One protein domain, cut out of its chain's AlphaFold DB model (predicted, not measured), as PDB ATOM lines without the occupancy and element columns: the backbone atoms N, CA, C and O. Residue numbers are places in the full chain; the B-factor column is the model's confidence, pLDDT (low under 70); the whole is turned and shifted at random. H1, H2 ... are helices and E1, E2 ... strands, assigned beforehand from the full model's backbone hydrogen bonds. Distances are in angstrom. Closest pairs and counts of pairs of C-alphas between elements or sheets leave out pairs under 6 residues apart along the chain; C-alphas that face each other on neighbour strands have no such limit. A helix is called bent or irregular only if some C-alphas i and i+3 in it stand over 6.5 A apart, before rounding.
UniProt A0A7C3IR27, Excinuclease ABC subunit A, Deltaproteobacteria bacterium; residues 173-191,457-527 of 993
ATOM      1  N   ALA A 173     196.036 300.511 229.482       94.31
ATOM      2  CA  ALA A 173     195.265 300.176 228.288       94.31
ATOM      3  C   ALA A 173     195.031 301.358 227.335       94.31
ATOM      4  O   ALA A 173     194.864 301.138 226.137       94.31
ATOM      5  N   THR A 174     194.977 302.604 227.825       92.62
ATOM      6  CA  THR A 174     194.834 303.764 226.927       92.62
ATOM      7  C   THR A 174     196.154 304.145 226.275       92.62
ATOM      8  O   THR A 174     196.147 304.483 225.101       92.62
ATOM      9  N   ILE A 175     197.276 304.071 227.005       89.94
ATOM     10  CA  ILE A 175     198.607 304.390 226.455       89.94
ATOM     11  C   ILE A 175     198.998 303.382 225.371       89.94
ATOM     12  O   ILE A 175     199.596 303.744 224.367       89.94
ATOM     13  N   THR A 176     198.630 302.121 225.570       91.19
ATOM     14  CA  THR A 176     198.898 301.025 224.626       91.19
ATOM     15  C   THR A 176     197.836 300.906 223.541       91.19
ATOM     16  O   THR A 176     197.910 300.001 222.720       91.19
ATOM     17  N   GLU A 177     196.818 301.770 223.545       92.44
ATOM     18  CA  GLU A 177     195.661 301.742 222.641       92.44
ATOM     19  C   GLU A 177     194.782 300.479 222.707       92.44
ATOM     20  O   GLU A 177     193.729 300.437 222.067       92.44
ATOM     21  N   ILE A 178     195.123 299.480 223.531       95.31
ATOM     22  CA  ILE A 178     194.322 298.263 223.748       95.31
ATOM     23  C   ILE A 178     192.876 298.633 224.098       95.31
ATOM     24  O   ILE A 178     191.921 298.062 223.563       95.31
ATOM     25  N   TYR A 179     192.694 299.654 224.940       96.38
ATOM     26  CA  TYR A 179     191.372 300.127 225.333       96.38
ATOM     27  C   TYR A 179     190.533 300.572 224.133       96.38
ATOM     28  O   TYR A 179     189.321 300.376 224.114       96.38
ATOM     29  N   HIS A 180     191.140 301.165 223.104       94.31
ATOM     30  CA  HIS A 180     190.413 301.642 221.930       94.31
ATOM     31  C   HIS A 180     189.768 300.491 221.154       94.31
ATOM     32  O   HIS A 180     188.587 300.589 220.807       94.31
ATOM     33  N   TYR A 181     190.495 299.387 220.994       95.56
ATOM     34  CA  TYR A 181     189.994 298.165 220.372       95.56
ATOM     35  C   TYR A 181     188.971 297.439 221.256       95.56
ATOM     36  O   TYR A 181     187.935 297.002 220.752       95.56
ATOM     37  N   LEU A 182     189.174 297.399 222.581       96.75
ATOM     38  CA  LEU A 182     188.179 296.848 223.513       96.75
ATOM     39  C   LEU A 182     186.842 297.599 223.430       96.75
ATOM     40  O   LEU A 182     185.786 296.974 223.325       96.75
ATOM     41  N   ARG A 183     186.857 298.939 223.393       96.12
ATOM     42  CA  ARG A 183     185.627 299.737 223.220       96.12
ATOM     43  C   ARG A 183     184.902 299.398 221.917       96.12
ATOM     44  O   ARG A 183     183.672 299.376 221.897       96.12
ATOM     45  N   LEU A 184     185.644 299.146 220.837       94.56
ATOM     46  CA  LEU A 184     185.069 298.746 219.554       94.56
ATOM     47  C   LEU A 184     184.398 297.368 219.653       94.56
ATOM     48  O   LEU A 184     183.254 297.224 219.222       94.56
ATOM     49  N   LEU A 185     185.067 296.386 220.266       95.25
ATOM     50  CA  LEU A 185     184.523 295.041 220.468       95.25
ATOM     51  C   LEU A 185     183.245 295.062 221.316       95.25
ATOM     52  O   LEU A 185     182.224 294.527 220.884       95.25
ATOM     53  N   TRP A 186     183.245 295.749 222.463       95.62
ATOM     54  CA  TRP A 186     182.052 295.848 223.316       95.62
ATOM     55  C   TRP A 186     180.909 296.618 222.655       95.62
ATOM     56  O   TRP A 186     179.747 296.277 222.866       95.62
ATOM     57  N   ALA A 187     181.207 297.611 221.814       91.44
ATOM     58  CA  ALA A 187     180.175 298.307 221.054       91.44
ATOM     59  C   ALA A 187     179.543 297.430 219.964       91.44
ATOM     60  O   ALA A 187     178.350 297.558 219.698       91.44
ATOM     61  N   LYS A 188     180.325 296.559 219.312       91.00
ATOM     62  CA  LYS A 188     179.850 295.742 218.185       91.00
ATOM     63  C   LYS A 188     179.273 294.388 218.591       91.00
ATOM     64  O   LYS A 188     178.363 293.910 217.921       91.00
ATOM     65  N   LEU A 189     179.801 293.773 219.645       92.56
ATOM     66  CA  LEU A 189     179.470 292.404 220.061       92.56
ATOM     67  C   LEU A 189     178.800 292.334 221.440       92.56
ATOM     68  O   LEU A 189     178.293 291.280 221.824       92.56
ATOM     69  N   GLY A 190     178.800 293.436 222.192       92.38
ATOM     70  CA  GLY A 190     178.200 293.496 223.516       92.38
ATOM     71  C   GLY A 190     176.673 293.463 223.480       92.38
ATOM     72  O   GLY A 190     176.025 294.069 222.627       92.38
ATOM     73  N   VAL A 191     176.089 292.783 224.462       91.44
ATOM     74  CA  VAL A 191     174.658 292.825 224.768       91.44
ATOM     75  C   VAL A 191     174.456 293.815 225.908       91.44
ATOM     76  O   VAL A 191     175.047 293.682 226.983       91.44
ATOM     77  N   ARG A 457     185.593 303.828 236.637       95.44
ATOM     78  CA  ARG A 457     185.595 305.056 235.807       95.44
ATOM     79  C   ARG A 457     184.375 305.236 234.886       95.44
ATOM     80  O   ARG A 457     184.172 306.324 234.346       95.44
ATOM     81  N   LEU A 458     183.536 304.217 234.722       96.44
ATOM     82  CA  LEU A 458     182.431 304.187 233.764       96.44
ATOM     83  C   LEU A 458     181.065 304.447 234.410       96.44
ATOM     84  O   LEU A 458     180.821 304.147 235.581       96.44
ATOM     85  N   ASN A 459     180.135 304.980 233.620       92.25
ATOM     86  CA  ASN A 459     178.748 305.151 234.038       92.25
ATOM     87  C   ASN A 459     177.994 303.805 234.135       92.25
ATOM     88  O   ASN A 459     178.429 302.790 233.583       92.25
ATOM     89  N   PRO A 460     176.832 303.760 234.817       92.25
ATOM     90  CA  PRO A 460     176.065 302.522 234.981       92.25
ATOM     91  C   PRO A 460     175.682 301.828 233.665       92.25
ATOM     92  O   PRO A 460     175.711 300.602 233.597       92.25
ATOM     93  N   ARG A 461     175.359 302.586 232.607       89.88
ATOM     94  CA  ARG A 461     174.926 302.018 231.319       89.88
ATOM     95  C   ARG A 461     176.055 301.278 230.610       89.88
ATOM     96  O   ARG A 461     175.824 300.192 230.094       89.88
ATOM     97  N   ALA A 462     177.259 301.845 230.606       93.19
ATOM     98  CA  ALA A 462     178.438 301.218 230.019       93.19
ATOM     99  C   ALA A 462     178.845 299.952 230.788       93.19
ATOM    100  O   ALA A 462     179.150 298.931 230.175       93.19
ATOM    101  N   ARG A 463     178.764 299.984 232.127       95.19
ATOM    102  CA  ARG A 463     179.060 298.828 232.996       95.19
ATOM    103  C   ARG A 463     178.088 297.660 232.830       95.19
ATOM    104  O   ARG A 463     178.452 296.531 233.141       95.19
ATOM    105  N   ALA A 464     176.874 297.927 232.353       94.12
ATOM    106  CA  ALA A 464     175.840 296.918 232.137       94.12
ATOM    107  C   ALA A 464     175.952 296.193 230.782       94.12
ATOM    108  O   ALA A 464     175.201 295.252 230.520       94.12
ATOM    109  N   VAL A 465     176.854 296.607 229.889       95.50
ATOM    110  CA  VAL A 465     177.060 295.904 228.616       95.50
ATOM    111  C   VAL A 465     177.995 294.726 228.831       95.50
ATOM    112  O   VAL A 465     179.096 294.903 229.348       95.50
ATOM    113  N   ARG A 466     177.580 293.536 228.389       95.69
ATOM    114  CA  ARG A 466     178.368 292.307 228.515       95.69
ATOM    115  C   ARG A 466     178.596 291.658 227.157       95.69
ATOM    116  O   ARG A 466     177.649 291.477 226.396       95.69
ATOM    117  N   TRP A 467     179.829 291.258 226.875       94.19
ATOM    118  CA  TRP A 467     180.181 290.387 225.757       94.19
ATOM    119  C   TRP A 467     180.639 289.047 226.335       94.19
ATOM    120  O   TRP A 467     181.458 289.025 227.246       94.19
ATOM    121  N   GLN A 468     180.017 287.948 225.898       90.88
ATOM    122  CA  GLN A 468     180.180 286.610 226.493       90.88
ATOM    123  C   GLN A 468     180.109 286.592 228.036       90.88
ATOM    124  O   GLN A 468     180.881 285.930 228.715       90.88
ATOM    125  N   GLY A 469     179.180 287.365 228.609       90.81
ATOM    126  CA  GLY A 469     178.981 287.433 230.061       90.81
ATOM    127  C   GLY A 469     179.899 288.406 230.810       90.81
ATOM    128  O   GLY A 469     179.584 288.716 231.957       90.81
ATOM    129  N   ARG A 470     180.935 288.967 230.174       95.81
ATOM    130  CA  ARG A 470     181.888 289.910 230.786       95.81
ATOM    131  C   ARG A 470     181.651 291.358 230.356       95.81
ATOM    132  O   ARG A 470     181.467 291.656 229.173       95.81
ATOM    133  N   ALA A 471     181.671 292.284 231.301       96.31
ATOM    134  CA  ALA A 471     181.719 293.716 231.052       96.31
ATOM    135  C   ALA A 471     183.151 294.182 230.751       96.31
ATOM    136  O   ALA A 471     184.124 293.564 231.171       96.31
ATOM    137  N   ILE A 472     183.286 295.308 230.045       97.00
ATOM    138  CA  ILE A 472     184.603 295.818 229.623       97.00
ATOM    139  C   ILE A 472     185.522 296.107 230.817       97.00
ATOM    140  O   ILE A 472     186.716 295.833 230.752       97.00
ATOM    141  N   TRP A 473     184.958 296.616 231.917       95.50
ATOM    142  CA  TRP A 473     185.717 296.959 233.118       95.50
ATOM    143  C   TRP A 473     186.252 295.722 233.847       95.50
ATOM    144  O   TRP A 473     187.280 295.817 234.504       95.50
ATOM    145  N   GLU A 474     185.594 294.565 233.703       96.56
ATOM    146  CA  GLU A 474     186.084 293.303 234.268       96.56
ATOM    147  C   GLU A 474     187.364 292.866 233.557       96.56
ATOM    148  O   GLU A 474     188.285 292.408 234.214       96.56
ATOM    149  N   ILE A 475     187.455 293.066 232.237       96.75
ATOM    150  CA  ILE A 475     188.672 292.765 231.472       96.75
ATOM    151  C   ILE A 475     189.776 293.771 231.777       96.75
ATOM    152  O   ILE A 475     190.929 293.385 231.930       96.75
ATOM    153  N   THR A 476     189.450 295.061 231.888       96.25
ATOM    154  CA  THR A 476     190.484 296.064 232.167       96.25
ATOM    155  C   THR A 476     191.014 296.013 233.597       96.25
ATOM    156  O   THR A 476     192.129 296.460 233.824       96.25
ATOM    157  N   ALA A 477     190.259 295.468 234.550       95.25
ATOM    158  CA  ALA A 477     190.740 295.265 235.916       95.25
ATOM    159  C   ALA A 477     191.749 294.105 236.030       95.25
ATOM    160  O   ALA A 477     192.466 294.008 237.025       95.25
ATOM    161  N   LEU A 478     191.811 293.213 235.032       95.38
ATOM    162  CA  LEU A 478     192.736 292.082 235.040       95.38
ATOM    163  C   LEU A 478     194.171 292.522 234.707       95.38
ATOM    164  O   LEU A 478     194.366 293.417 233.872       95.38
ATOM    165  N   PRO A 479     195.182 291.847 235.290       94.38
ATOM    166  CA  PRO A 479     196.554 291.899 234.803       94.38
ATOM    167  C   PRO A 479     196.643 291.551 233.316       94.38
ATOM    168  O   PRO A 479     195.871 290.723 232.837       94.38
ATOM    169  N   VAL A 480     197.606 292.128 232.595       94.06
ATOM    170  CA  VAL A 480     197.844 291.880 231.161       94.06
ATOM    171  C   VAL A 480     197.862 290.381 230.820       94.06
ATOM    172  O   VAL A 480     197.218 289.982 229.849       94.06
ATOM    173  N   GLU A 481     198.556 289.555 231.615       91.00
ATOM    174  CA  GLU A 481     198.631 288.092 231.423       91.00
ATOM    175  C   GLU A 481     197.231 287.448 231.491       91.00
ATOM    176  O   GLU A 481     196.811 286.729 230.584       91.00
ATOM    177  N   ALA A 482     196.461 287.776 232.531       94.12
ATOM    178  CA  ALA A 482     195.118 287.238 232.743       94.12
ATOM    179  C   ALA A 482     194.093 287.777 231.729       94.12
ATOM    180  O   ALA A 482     193.203 287.042 231.301       94.12
ATOM    181  N   ALA A 483     194.221 289.041 231.320       95.94
ATOM    182  CA  ALA A 483     193.364 289.657 230.313       95.94
ATOM    183  C   ALA A 483     193.535 288.987 228.942       95.94
ATOM    184  O   ALA A 483     192.537 288.747 228.263       95.94
ATOM    185  N   GLY A 484     194.772 288.647 228.556       95.38
ATOM    186  CA  GLY A 484     195.055 287.885 227.336       95.38
ATOM    187  C   GLY A 484     194.380 286.516 227.349       95.38
ATOM    188  O   GLY A 484     193.562 286.232 226.475       95.38
ATOM    189  N   ALA A 485     194.617 285.733 228.405       95.12
ATOM    190  CA  ALA A 485     194.020 284.407 228.565       95.12
ATOM    191  C   ALA A 485     192.481 284.434 228.596       95.12
ATOM    192  O   ALA A 485     191.823 283.503 228.131       95.12
ATOM    193  N   GLU A 486     191.872 285.486 229.150       95.38
ATOM    194  CA  GLU A 486     190.415 285.628 229.143       95.38
ATOM    195  C   GLU A 486     189.882 286.008 227.753       95.38
ATOM    196  O   GLU A 486     188.877 285.453 227.308       95.38
ATOM    197  N   LEU A 487     190.565 286.899 227.026       95.12
ATOM    198  CA  LEU A 487     190.176 287.285 225.667       95.12
ATOM    199  C   LEU A 487     190.301 286.131 224.665       95.12
ATOM    200  O   LEU A 487     189.457 286.029 223.776       95.12
ATOM    201  N   GLU A 488     191.286 285.245 224.826       94.88
ATOM    202  CA  GLU A 488     191.432 284.020 224.020       94.88
ATOM    203  C   GLU A 488     190.204 283.109 224.130       94.88
ATOM    204  O   GLU A 488     189.677 282.640 223.120       94.88
ATOM    205  N   LYS A 489     189.670 282.925 225.343       94.38
ATOM    206  CA  LYS A 489     188.438 282.146 225.565       94.38
ATOM    207  C   LYS A 489     187.207 282.812 224.948       94.38
ATOM    208  O   LYS A 489     186.239 282.133 224.616       94.38
ATOM    209  N   MET A 490     187.237 284.137 224.808       93.06
ATOM    210  CA  MET A 490     186.137 284.943 224.275       93.06
ATOM    211  C   MET A 490     186.177 285.108 222.747       93.06
ATOM    212  O   MET A 490     185.302 285.783 222.186       93.06
ATOM    213  N   VAL A 491     187.152 284.510 222.051       91.62
ATOM    214  CA  VAL A 491     187.254 284.594 220.588       91.62
ATOM    215  C   VAL A 491     185.985 284.004 219.950       91.62
ATOM    216  O   VAL A 491     185.658 282.836 220.161       91.62
ATOM    217  N   PRO A 492     185.212 284.800 219.186       88.56
ATOM    218  CA  PRO A 492     183.930 284.350 218.667       88.56
ATOM    219  C   PRO A 492     184.104 283.510 217.398       88.56
ATOM    220  O   PRO A 492     185.035 283.720 216.626       88.56
ATOM    221  N   SER A 493     183.152 282.613 217.129       86.44
ATOM    222  CA  SER A 493     183.087 281.820 215.895       86.44
ATOM    223  C   SER A 493     182.062 282.377 214.888       86.44
ATOM    224  O   SER A 493     181.233 283.243 215.199       86.44
ATOM    225  N   GLY A 494     182.129 281.914 213.634       87.00
ATOM    226  CA  GLY A 494     181.178 282.275 212.574       87.00
ATOM    227  C   GLY A 494     181.192 283.765 212.201       87.00
ATOM    228  O   GLY A 494     182.242 284.393 212.101       87.00
ATOM    229  N   ARG A 495     180.011 284.366 211.993       80.12
ATOM    230  CA  ARG A 495     179.881 285.770 211.545       80.12
ATOM    231  C   ARG A 495     180.487 286.785 212.523       80.12
ATOM    232  O   ARG A 495     180.975 287.828 212.093       80.12
ATOM    233  N   ALA A 496     180.462 286.497 213.824       84.69
ATOM    234  CA  ALA A 496     181.048 287.370 214.839       84.69
ATOM    235  C   ALA A 496     182.589 287.369 214.795       84.69
ATOM    236  O   ALA A 496     183.194 288.396 215.103       84.69
ATOM    237  N   ALA A 497     183.215 286.279 214.326       88.75
ATOM    238  CA  ALA A 497     184.666 286.188 214.124       88.75
ATOM    239  C   ALA A 497     185.171 287.247 213.136       88.75
ATOM    240  O   ALA A 497     186.144 287.946 213.416       88.75
ATOM    241  N   ALA A 498     184.466 287.435 212.016       86.31
ATOM    242  CA  ALA A 498     184.834 288.427 211.006       86.31
ATOM    243  C   ALA A 498     184.856 289.855 211.581       86.31
ATOM    244  O   ALA A 498     185.783 290.612 211.306       86.31
ATOM    245  N   ILE A 499     183.882 290.191 212.437       87.31
ATOM    246  CA  ILE A 499     183.772 291.507 213.092       87.31
ATOM    247  C   ILE A 499     184.891 291.708 214.124       87.31
ATOM    248  O   ILE A 499     185.440 292.803 214.223       87.31
ATOM    249  N   ALA A 500     185.226 290.666 214.892       91.25
ATOM    250  CA  ALA A 500     186.235 290.743 215.946       91.25
ATOM    251  C   ALA A 500     187.677 290.712 215.413       91.25
ATOM    252  O   ALA A 500     188.565 291.296 216.030       91.25
ATOM    253  N   SER A 501     187.904 290.042 214.279       90.12
ATOM    254  CA  SER A 501     189.239 289.688 213.777       90.12
ATOM    255  C   SER A 501     190.202 290.872 213.672       90.12
ATOM    256  O   SER A 501     191.335 290.762 214.124       90.12
ATOM    257  N   GLY A 502     189.754 292.013 213.136       90.50
ATOM    258  CA  GLY A 502     190.591 293.206 213.003       90.50
ATOM    259  C   GLY A 502     191.047 293.760 214.353       90.50
ATOM    260  O   GLY A 502     192.226 294.011 214.544       90.50
ATOM    261  N   ALA A 503     190.134 293.881 215.321       92.81
ATOM    262  CA  ALA A 503     190.475 294.382 216.652       92.81
ATOM    263  C   ALA A 503     191.334 293.386 217.448       92.81
ATOM    264  O   ALA A 503     192.269 293.793 218.126       92.81
ATOM    265  N   LEU A 504     191.054 292.083 217.351       93.56
ATOM    266  CA  LEU A 504     191.833 291.052 218.044       93.56
ATOM    267  C   LEU A 504     193.265 290.934 217.497       93.56
ATOM    268  O   LEU A 504     194.190 290.775 218.288       93.56
ATOM    269  N   LYS A 505     193.460 291.100 216.178       90.88
ATOM    270  CA  LYS A 505     194.793 291.175 215.546       90.88
ATOM    271  C   LYS A 505     195.638 292.343 216.051       90.88
ATOM    272  O   LYS A 505     196.855 292.264 215.990       90.88
ATOM    273  N   GLU A 506     195.006 293.394 216.563       91.56
ATOM    274  CA  GLU A 506     195.698 294.536 217.161       91.56
ATOM    275  C   GLU A 506     195.896 294.365 218.677       91.56
ATOM    276  O   GLU A 506     196.906 294.812 219.223       91.56
ATOM    277  N   ILE A 507     194.959 293.710 219.373       94.12
ATOM    278  CA  ILE A 507     195.017 293.515 220.829       94.12
ATOM    279  C   ILE A 507     196.069 292.475 221.229       94.12
ATOM    280  O   ILE A 507     196.886 292.775 222.100       94.12
ATOM    281  N   PHE A 508     196.062 291.278 220.630       93.25
ATOM    282  CA  PHE A 508     196.930 290.181 221.080       93.25
ATOM    283  C   PHE A 508     198.424 290.520 220.986       93.25
ATOM    284  O   PHE A 508     199.081 290.442 222.024       93.25
ATOM    285  N   PRO A 509     198.949 291.051 219.860       89.38
ATOM    286  CA  PRO A 509     200.356 291.441 219.795       89.38
ATOM    287  C   PRO A 509     200.737 292.487 220.847       89.38
ATOM    288  O   PRO A 509     201.808 292.420 221.434       89.38
ATOM    289  N   ARG A 510     199.856 293.451 221.153       92.31
ATOM    290  CA  ARG A 510     200.126 294.465 222.190       92.31
ATOM    291  C   ARG A 510     200.180 293.858 223.592       92.31
ATOM    292  O   ARG A 510     201.021 294.266 224.390       92.31
ATOM    293  N   LEU A 511     199.304 292.899 223.899       93.38
ATOM    294  CA  LEU A 511     199.347 292.159 225.164       93.38
ATOM    295  C   LEU A 511     200.614 291.303 225.258       93.38
ATOM    296  O   LEU A 511     201.281 291.335 226.289       93.38
ATOM    297  N   GLU A 512     200.982 290.608 224.182       88.88
ATOM    298  CA  GLU A 512     202.223 289.834 224.085       88.88
ATOM    299  C   GLU A 512     203.453 290.724 224.287       88.88
ATOM    300  O   GLU A 512     204.315 290.392 225.095       88.88
ATOM    301  N   PHE A 513     203.517 291.900 223.649       86.69
ATOM    302  CA  PHE A 513     204.634 292.829 223.841       86.69
ATOM    303  C   PHE A 513     204.718 293.349 225.270       86.69
ATOM    304  O   PHE A 513     205.819 293.428 225.806       86.69
ATOM    305  N   LEU A 514     203.587 293.661 225.915       89.25
ATOM    306  CA  LEU A 514     203.574 294.041 227.331       89.25
ATOM    307  C   LEU A 514     204.112 292.915 228.223       89.25
ATOM    308  O   LEU A 514     204.870 293.183 229.155       89.25
ATOM    309  N   GLN A 515     203.763 291.659 227.938       85.94
ATOM    310  CA  GLN A 515     204.310 290.508 228.661       85.94
ATOM    311  C   GLN A 515     205.808 290.327 228.390       85.94
ATOM    312  O   GLN A 515     206.574 290.105 229.331       85.94
ATOM    313  N   ALA A 516     206.233 290.487 227.133       79.25
ATOM    314  CA  ALA A 516     207.628 290.393 226.721       79.25
ATOM    315  C   ALA A 516     208.494 291.434 227.442       79.25
ATOM    316  O   ALA A 516     209.557 291.098 227.937       79.25
ATOM    317  N   VAL A 517     208.020 292.667 227.627       80.75
ATOM    318  CA  VAL A 517     208.760 293.684 228.399       80.75
ATOM    319  C   VAL A 517     208.564 293.570 229.924       80.75
ATOM    320  O   VAL A 517     208.839 294.515 230.660       80.75
ATOM    321  N   GLY A 518     208.062 292.436 230.427       79.94
ATOM    322  CA  GLY A 518     207.961 292.156 231.866       79.94
ATOM    323  C   GLY A 518     206.801 292.855 232.584       79.94
ATOM    324  O   GLY A 518     206.805 292.952 233.806       79.94
ATOM    325  N   LEU A 519     205.787 293.339 231.861       86.38
ATOM    326  CA  LEU A 519     204.651 294.084 232.425       86.38
ATOM    327  C   LEU A 519     203.364 293.256 232.537       86.38
ATOM    328  O   LEU A 519     202.282 293.808 232.739       86.38
ATOM    329  N   GLY A 520     203.470 291.926 232.449       87.44
ATOM    330  CA  GLY A 520     202.337 290.995 232.539       87.44
ATOM    331  C   GLY A 520     201.499 291.136 233.820       87.44
ATOM    332  O   GLY A 520     200.299 290.866 233.807       87.44
ATOM    333  N   TYR A 521     202.118 291.609 234.908       84.88
ATOM    334  CA  TYR A 521     201.487 291.789 236.219       84.88
ATOM    335  C   TYR A 521     200.636 293.062 236.342       84.88
ATOM    336  O   TYR A 521     199.903 293.215 237.319       84.88
ATOM    337  N   LEU A 522     200.744 294.002 235.397       89.31
ATOM    338  CA  LEU A 522     200.013 295.265 235.459       89.31
ATOM    339  C   LEU A 522     198.556 295.080 235.062       89.31
ATOM    340  O   LEU A 522     198.277 294.551 233.990       89.31
ATOM    341  N   ALA A 523     197.634 295.592 235.876       92.94
ATOM    342  CA  ALA A 523     196.244 295.732 235.461       92.94
ATOM    343  C   ALA A 523     196.122 296.731 234.300       92.94
ATOM    344  O   ALA A 523     196.778 297.778 234.283       92.94
ATOM    345  N   LEU A 524     195.255 296.425 233.335       95.31
ATOM    346  CA  LEU A 524     195.014 297.266 232.159       95.31
ATOM    347  C   LEU A 524     194.413 298.647 232.519       95.31
ATOM    348  O   LEU A 524     194.625 299.636 231.807       95.31
ATOM    349  N   ASP A 525     193.691 298.757 233.633       93.56
ATOM    350  CA  ASP A 525     193.109 299.995 234.159       93.56
ATOM    351  C   ASP A 525     194.004 300.740 235.167       93.56
ATOM    352  O   ASP A 525     193.620 301.821 235.644       93.56
ATOM    353  N   ARG A 526     195.217 300.223 235.441       91.00
ATOM    354  CA  ARG A 526     196.193 300.882 236.318       91.00
ATOM    355  C   ARG A 526     196.501 302.280 235.787       91.00
ATOM    356  O   ARG A 526     196.789 302.468 234.603       91.00
ATOM    357  N   SER A 527     196.413 303.263 236.681       88.81
ATOM    358  CA  SER A 527     196.577 304.678 236.349       88.81
ATOM    359  C   SER A 527     198.023 305.003 235.976       88.81
ATOM    360  O   SER A 527     198.958 304.557 236.644       88.81
TER     361      SER A 527
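AT A GLANCE: This is residues 173 to 191 and 457 to 527 of the 993 residues of the protein "Excinuclease ABC subunit A" of Deltaproteobacteria bacterium (UniProt A0A7C3IR27). Three helices lie roughly along one another: long, kinked H5 has the shorter helices H1 and H4 along it, each running the opposite way to H5, and the three centres make a triangle. Short H3 takes a fourth corner, between H1 and H4 on the side away from H5, while H2 and E1 make a small hook out beyond H3, and the tail of residues 517 to 527 folds back from the end of H5 towards the first printed residue. The printed part has 90 residues, with five named helices and one named strand in the order H1, H2, E1, H3, H4, H5. The class is mostly helix: helices hold 53 and strands 3 of the 56 residues in named elements. The whole is compact, with a radius of gyration of the C-alphas of 12.4 A, and the C-alphas span 34 by 30 by 19 A along their three main axes.

HOW THE PARTS SIT: H1, residues 178 to 189, and H5, residues 495 to 516, touch with 13 pairs of C-alphas within 8 A. Their lines stand at a shallow tilt of 20 degrees and run opposite ways; their closest C-alphas, those of Tyr 181 and Ala 503, are 5.3 A apart. H5 is irregular, with C-alphas 499 and 502 at 7.0 A, and has a kink of 52 degrees near residue 502. H2, residues 460 to 463, is apart from H1. H2 and E1, residues 465 to 467, meet only through their link. E1 pairs with no named strand, but its residues 466 to 467 are paired, antiparallel, with residues 470 to 471. The closest C-alphas of H1 and E1, those of Leu 189 and Trp 467, are 6.1 A apart. H3, residues 472 to 476, only just touches H1, with 3 pairs of C-alphas within 8 A, on residues 182 to 186 of H1 alone; the closest are those of Trp 186 and Ile 472, 6.8 A apart. H2 and H3 are close but not clearly touching, with the C-alphas of Arg 463 and Trp 473 closest at 6.9 A. H3 also only just touches H4, residues 480 to 489, with 3 such pairs; the closest C-alphas are those of Ile 475 and Ala 483, 5.7 A apart. H4 and H5 form a helical hairpin, at a shallow tilt of 24 degrees, opposite ways. They touch on residues 508 to 515 of H5 alone, with the C-alphas of Val 480 and Leu 511 closest at 6.2 A. H1 and H4 are apart, and so are H3 and H5. In H1 and H3 every O i to N i+4 pair is within hydrogen-bond range, against 5 of 6 in H4 and 13 of 18 in H5; H2 is too short for such a pair.

IN THESE COORDINATES: H1 begins at C-alpha 178, (194.322, 298.263, 223.748), and measures 16.4 A from first to last C-alpha. H2 has 4 residues, E1 has 3 and H3 has 5. H4 starts at C-alpha 480, (197.844, 291.880, 231.161), and measures 14.6 A. H5, the longest helix with 22 residues, measures 32.0 A and ends at C-alpha 516, (207.628, 290.393, 226.721).

THE WHOLE: The two C-alphas farthest apart are those of Gly 494 and Ser 527, at 36.1 A, while the first and last printed C-alphas, those of Ala 173 and Ser 527, are 9.3 A apart. Residues 192 to 456 are not printed, and C-alphas 191 and 457 are 19.8 A apart across this cut, which falls in the link from H1 to H2. The links H2 to E1, E1 to H3, H3 to H4 and H4 to H5 are tight. The mean pLDDT of the printed part is 92.0, and no printed residue is under 70.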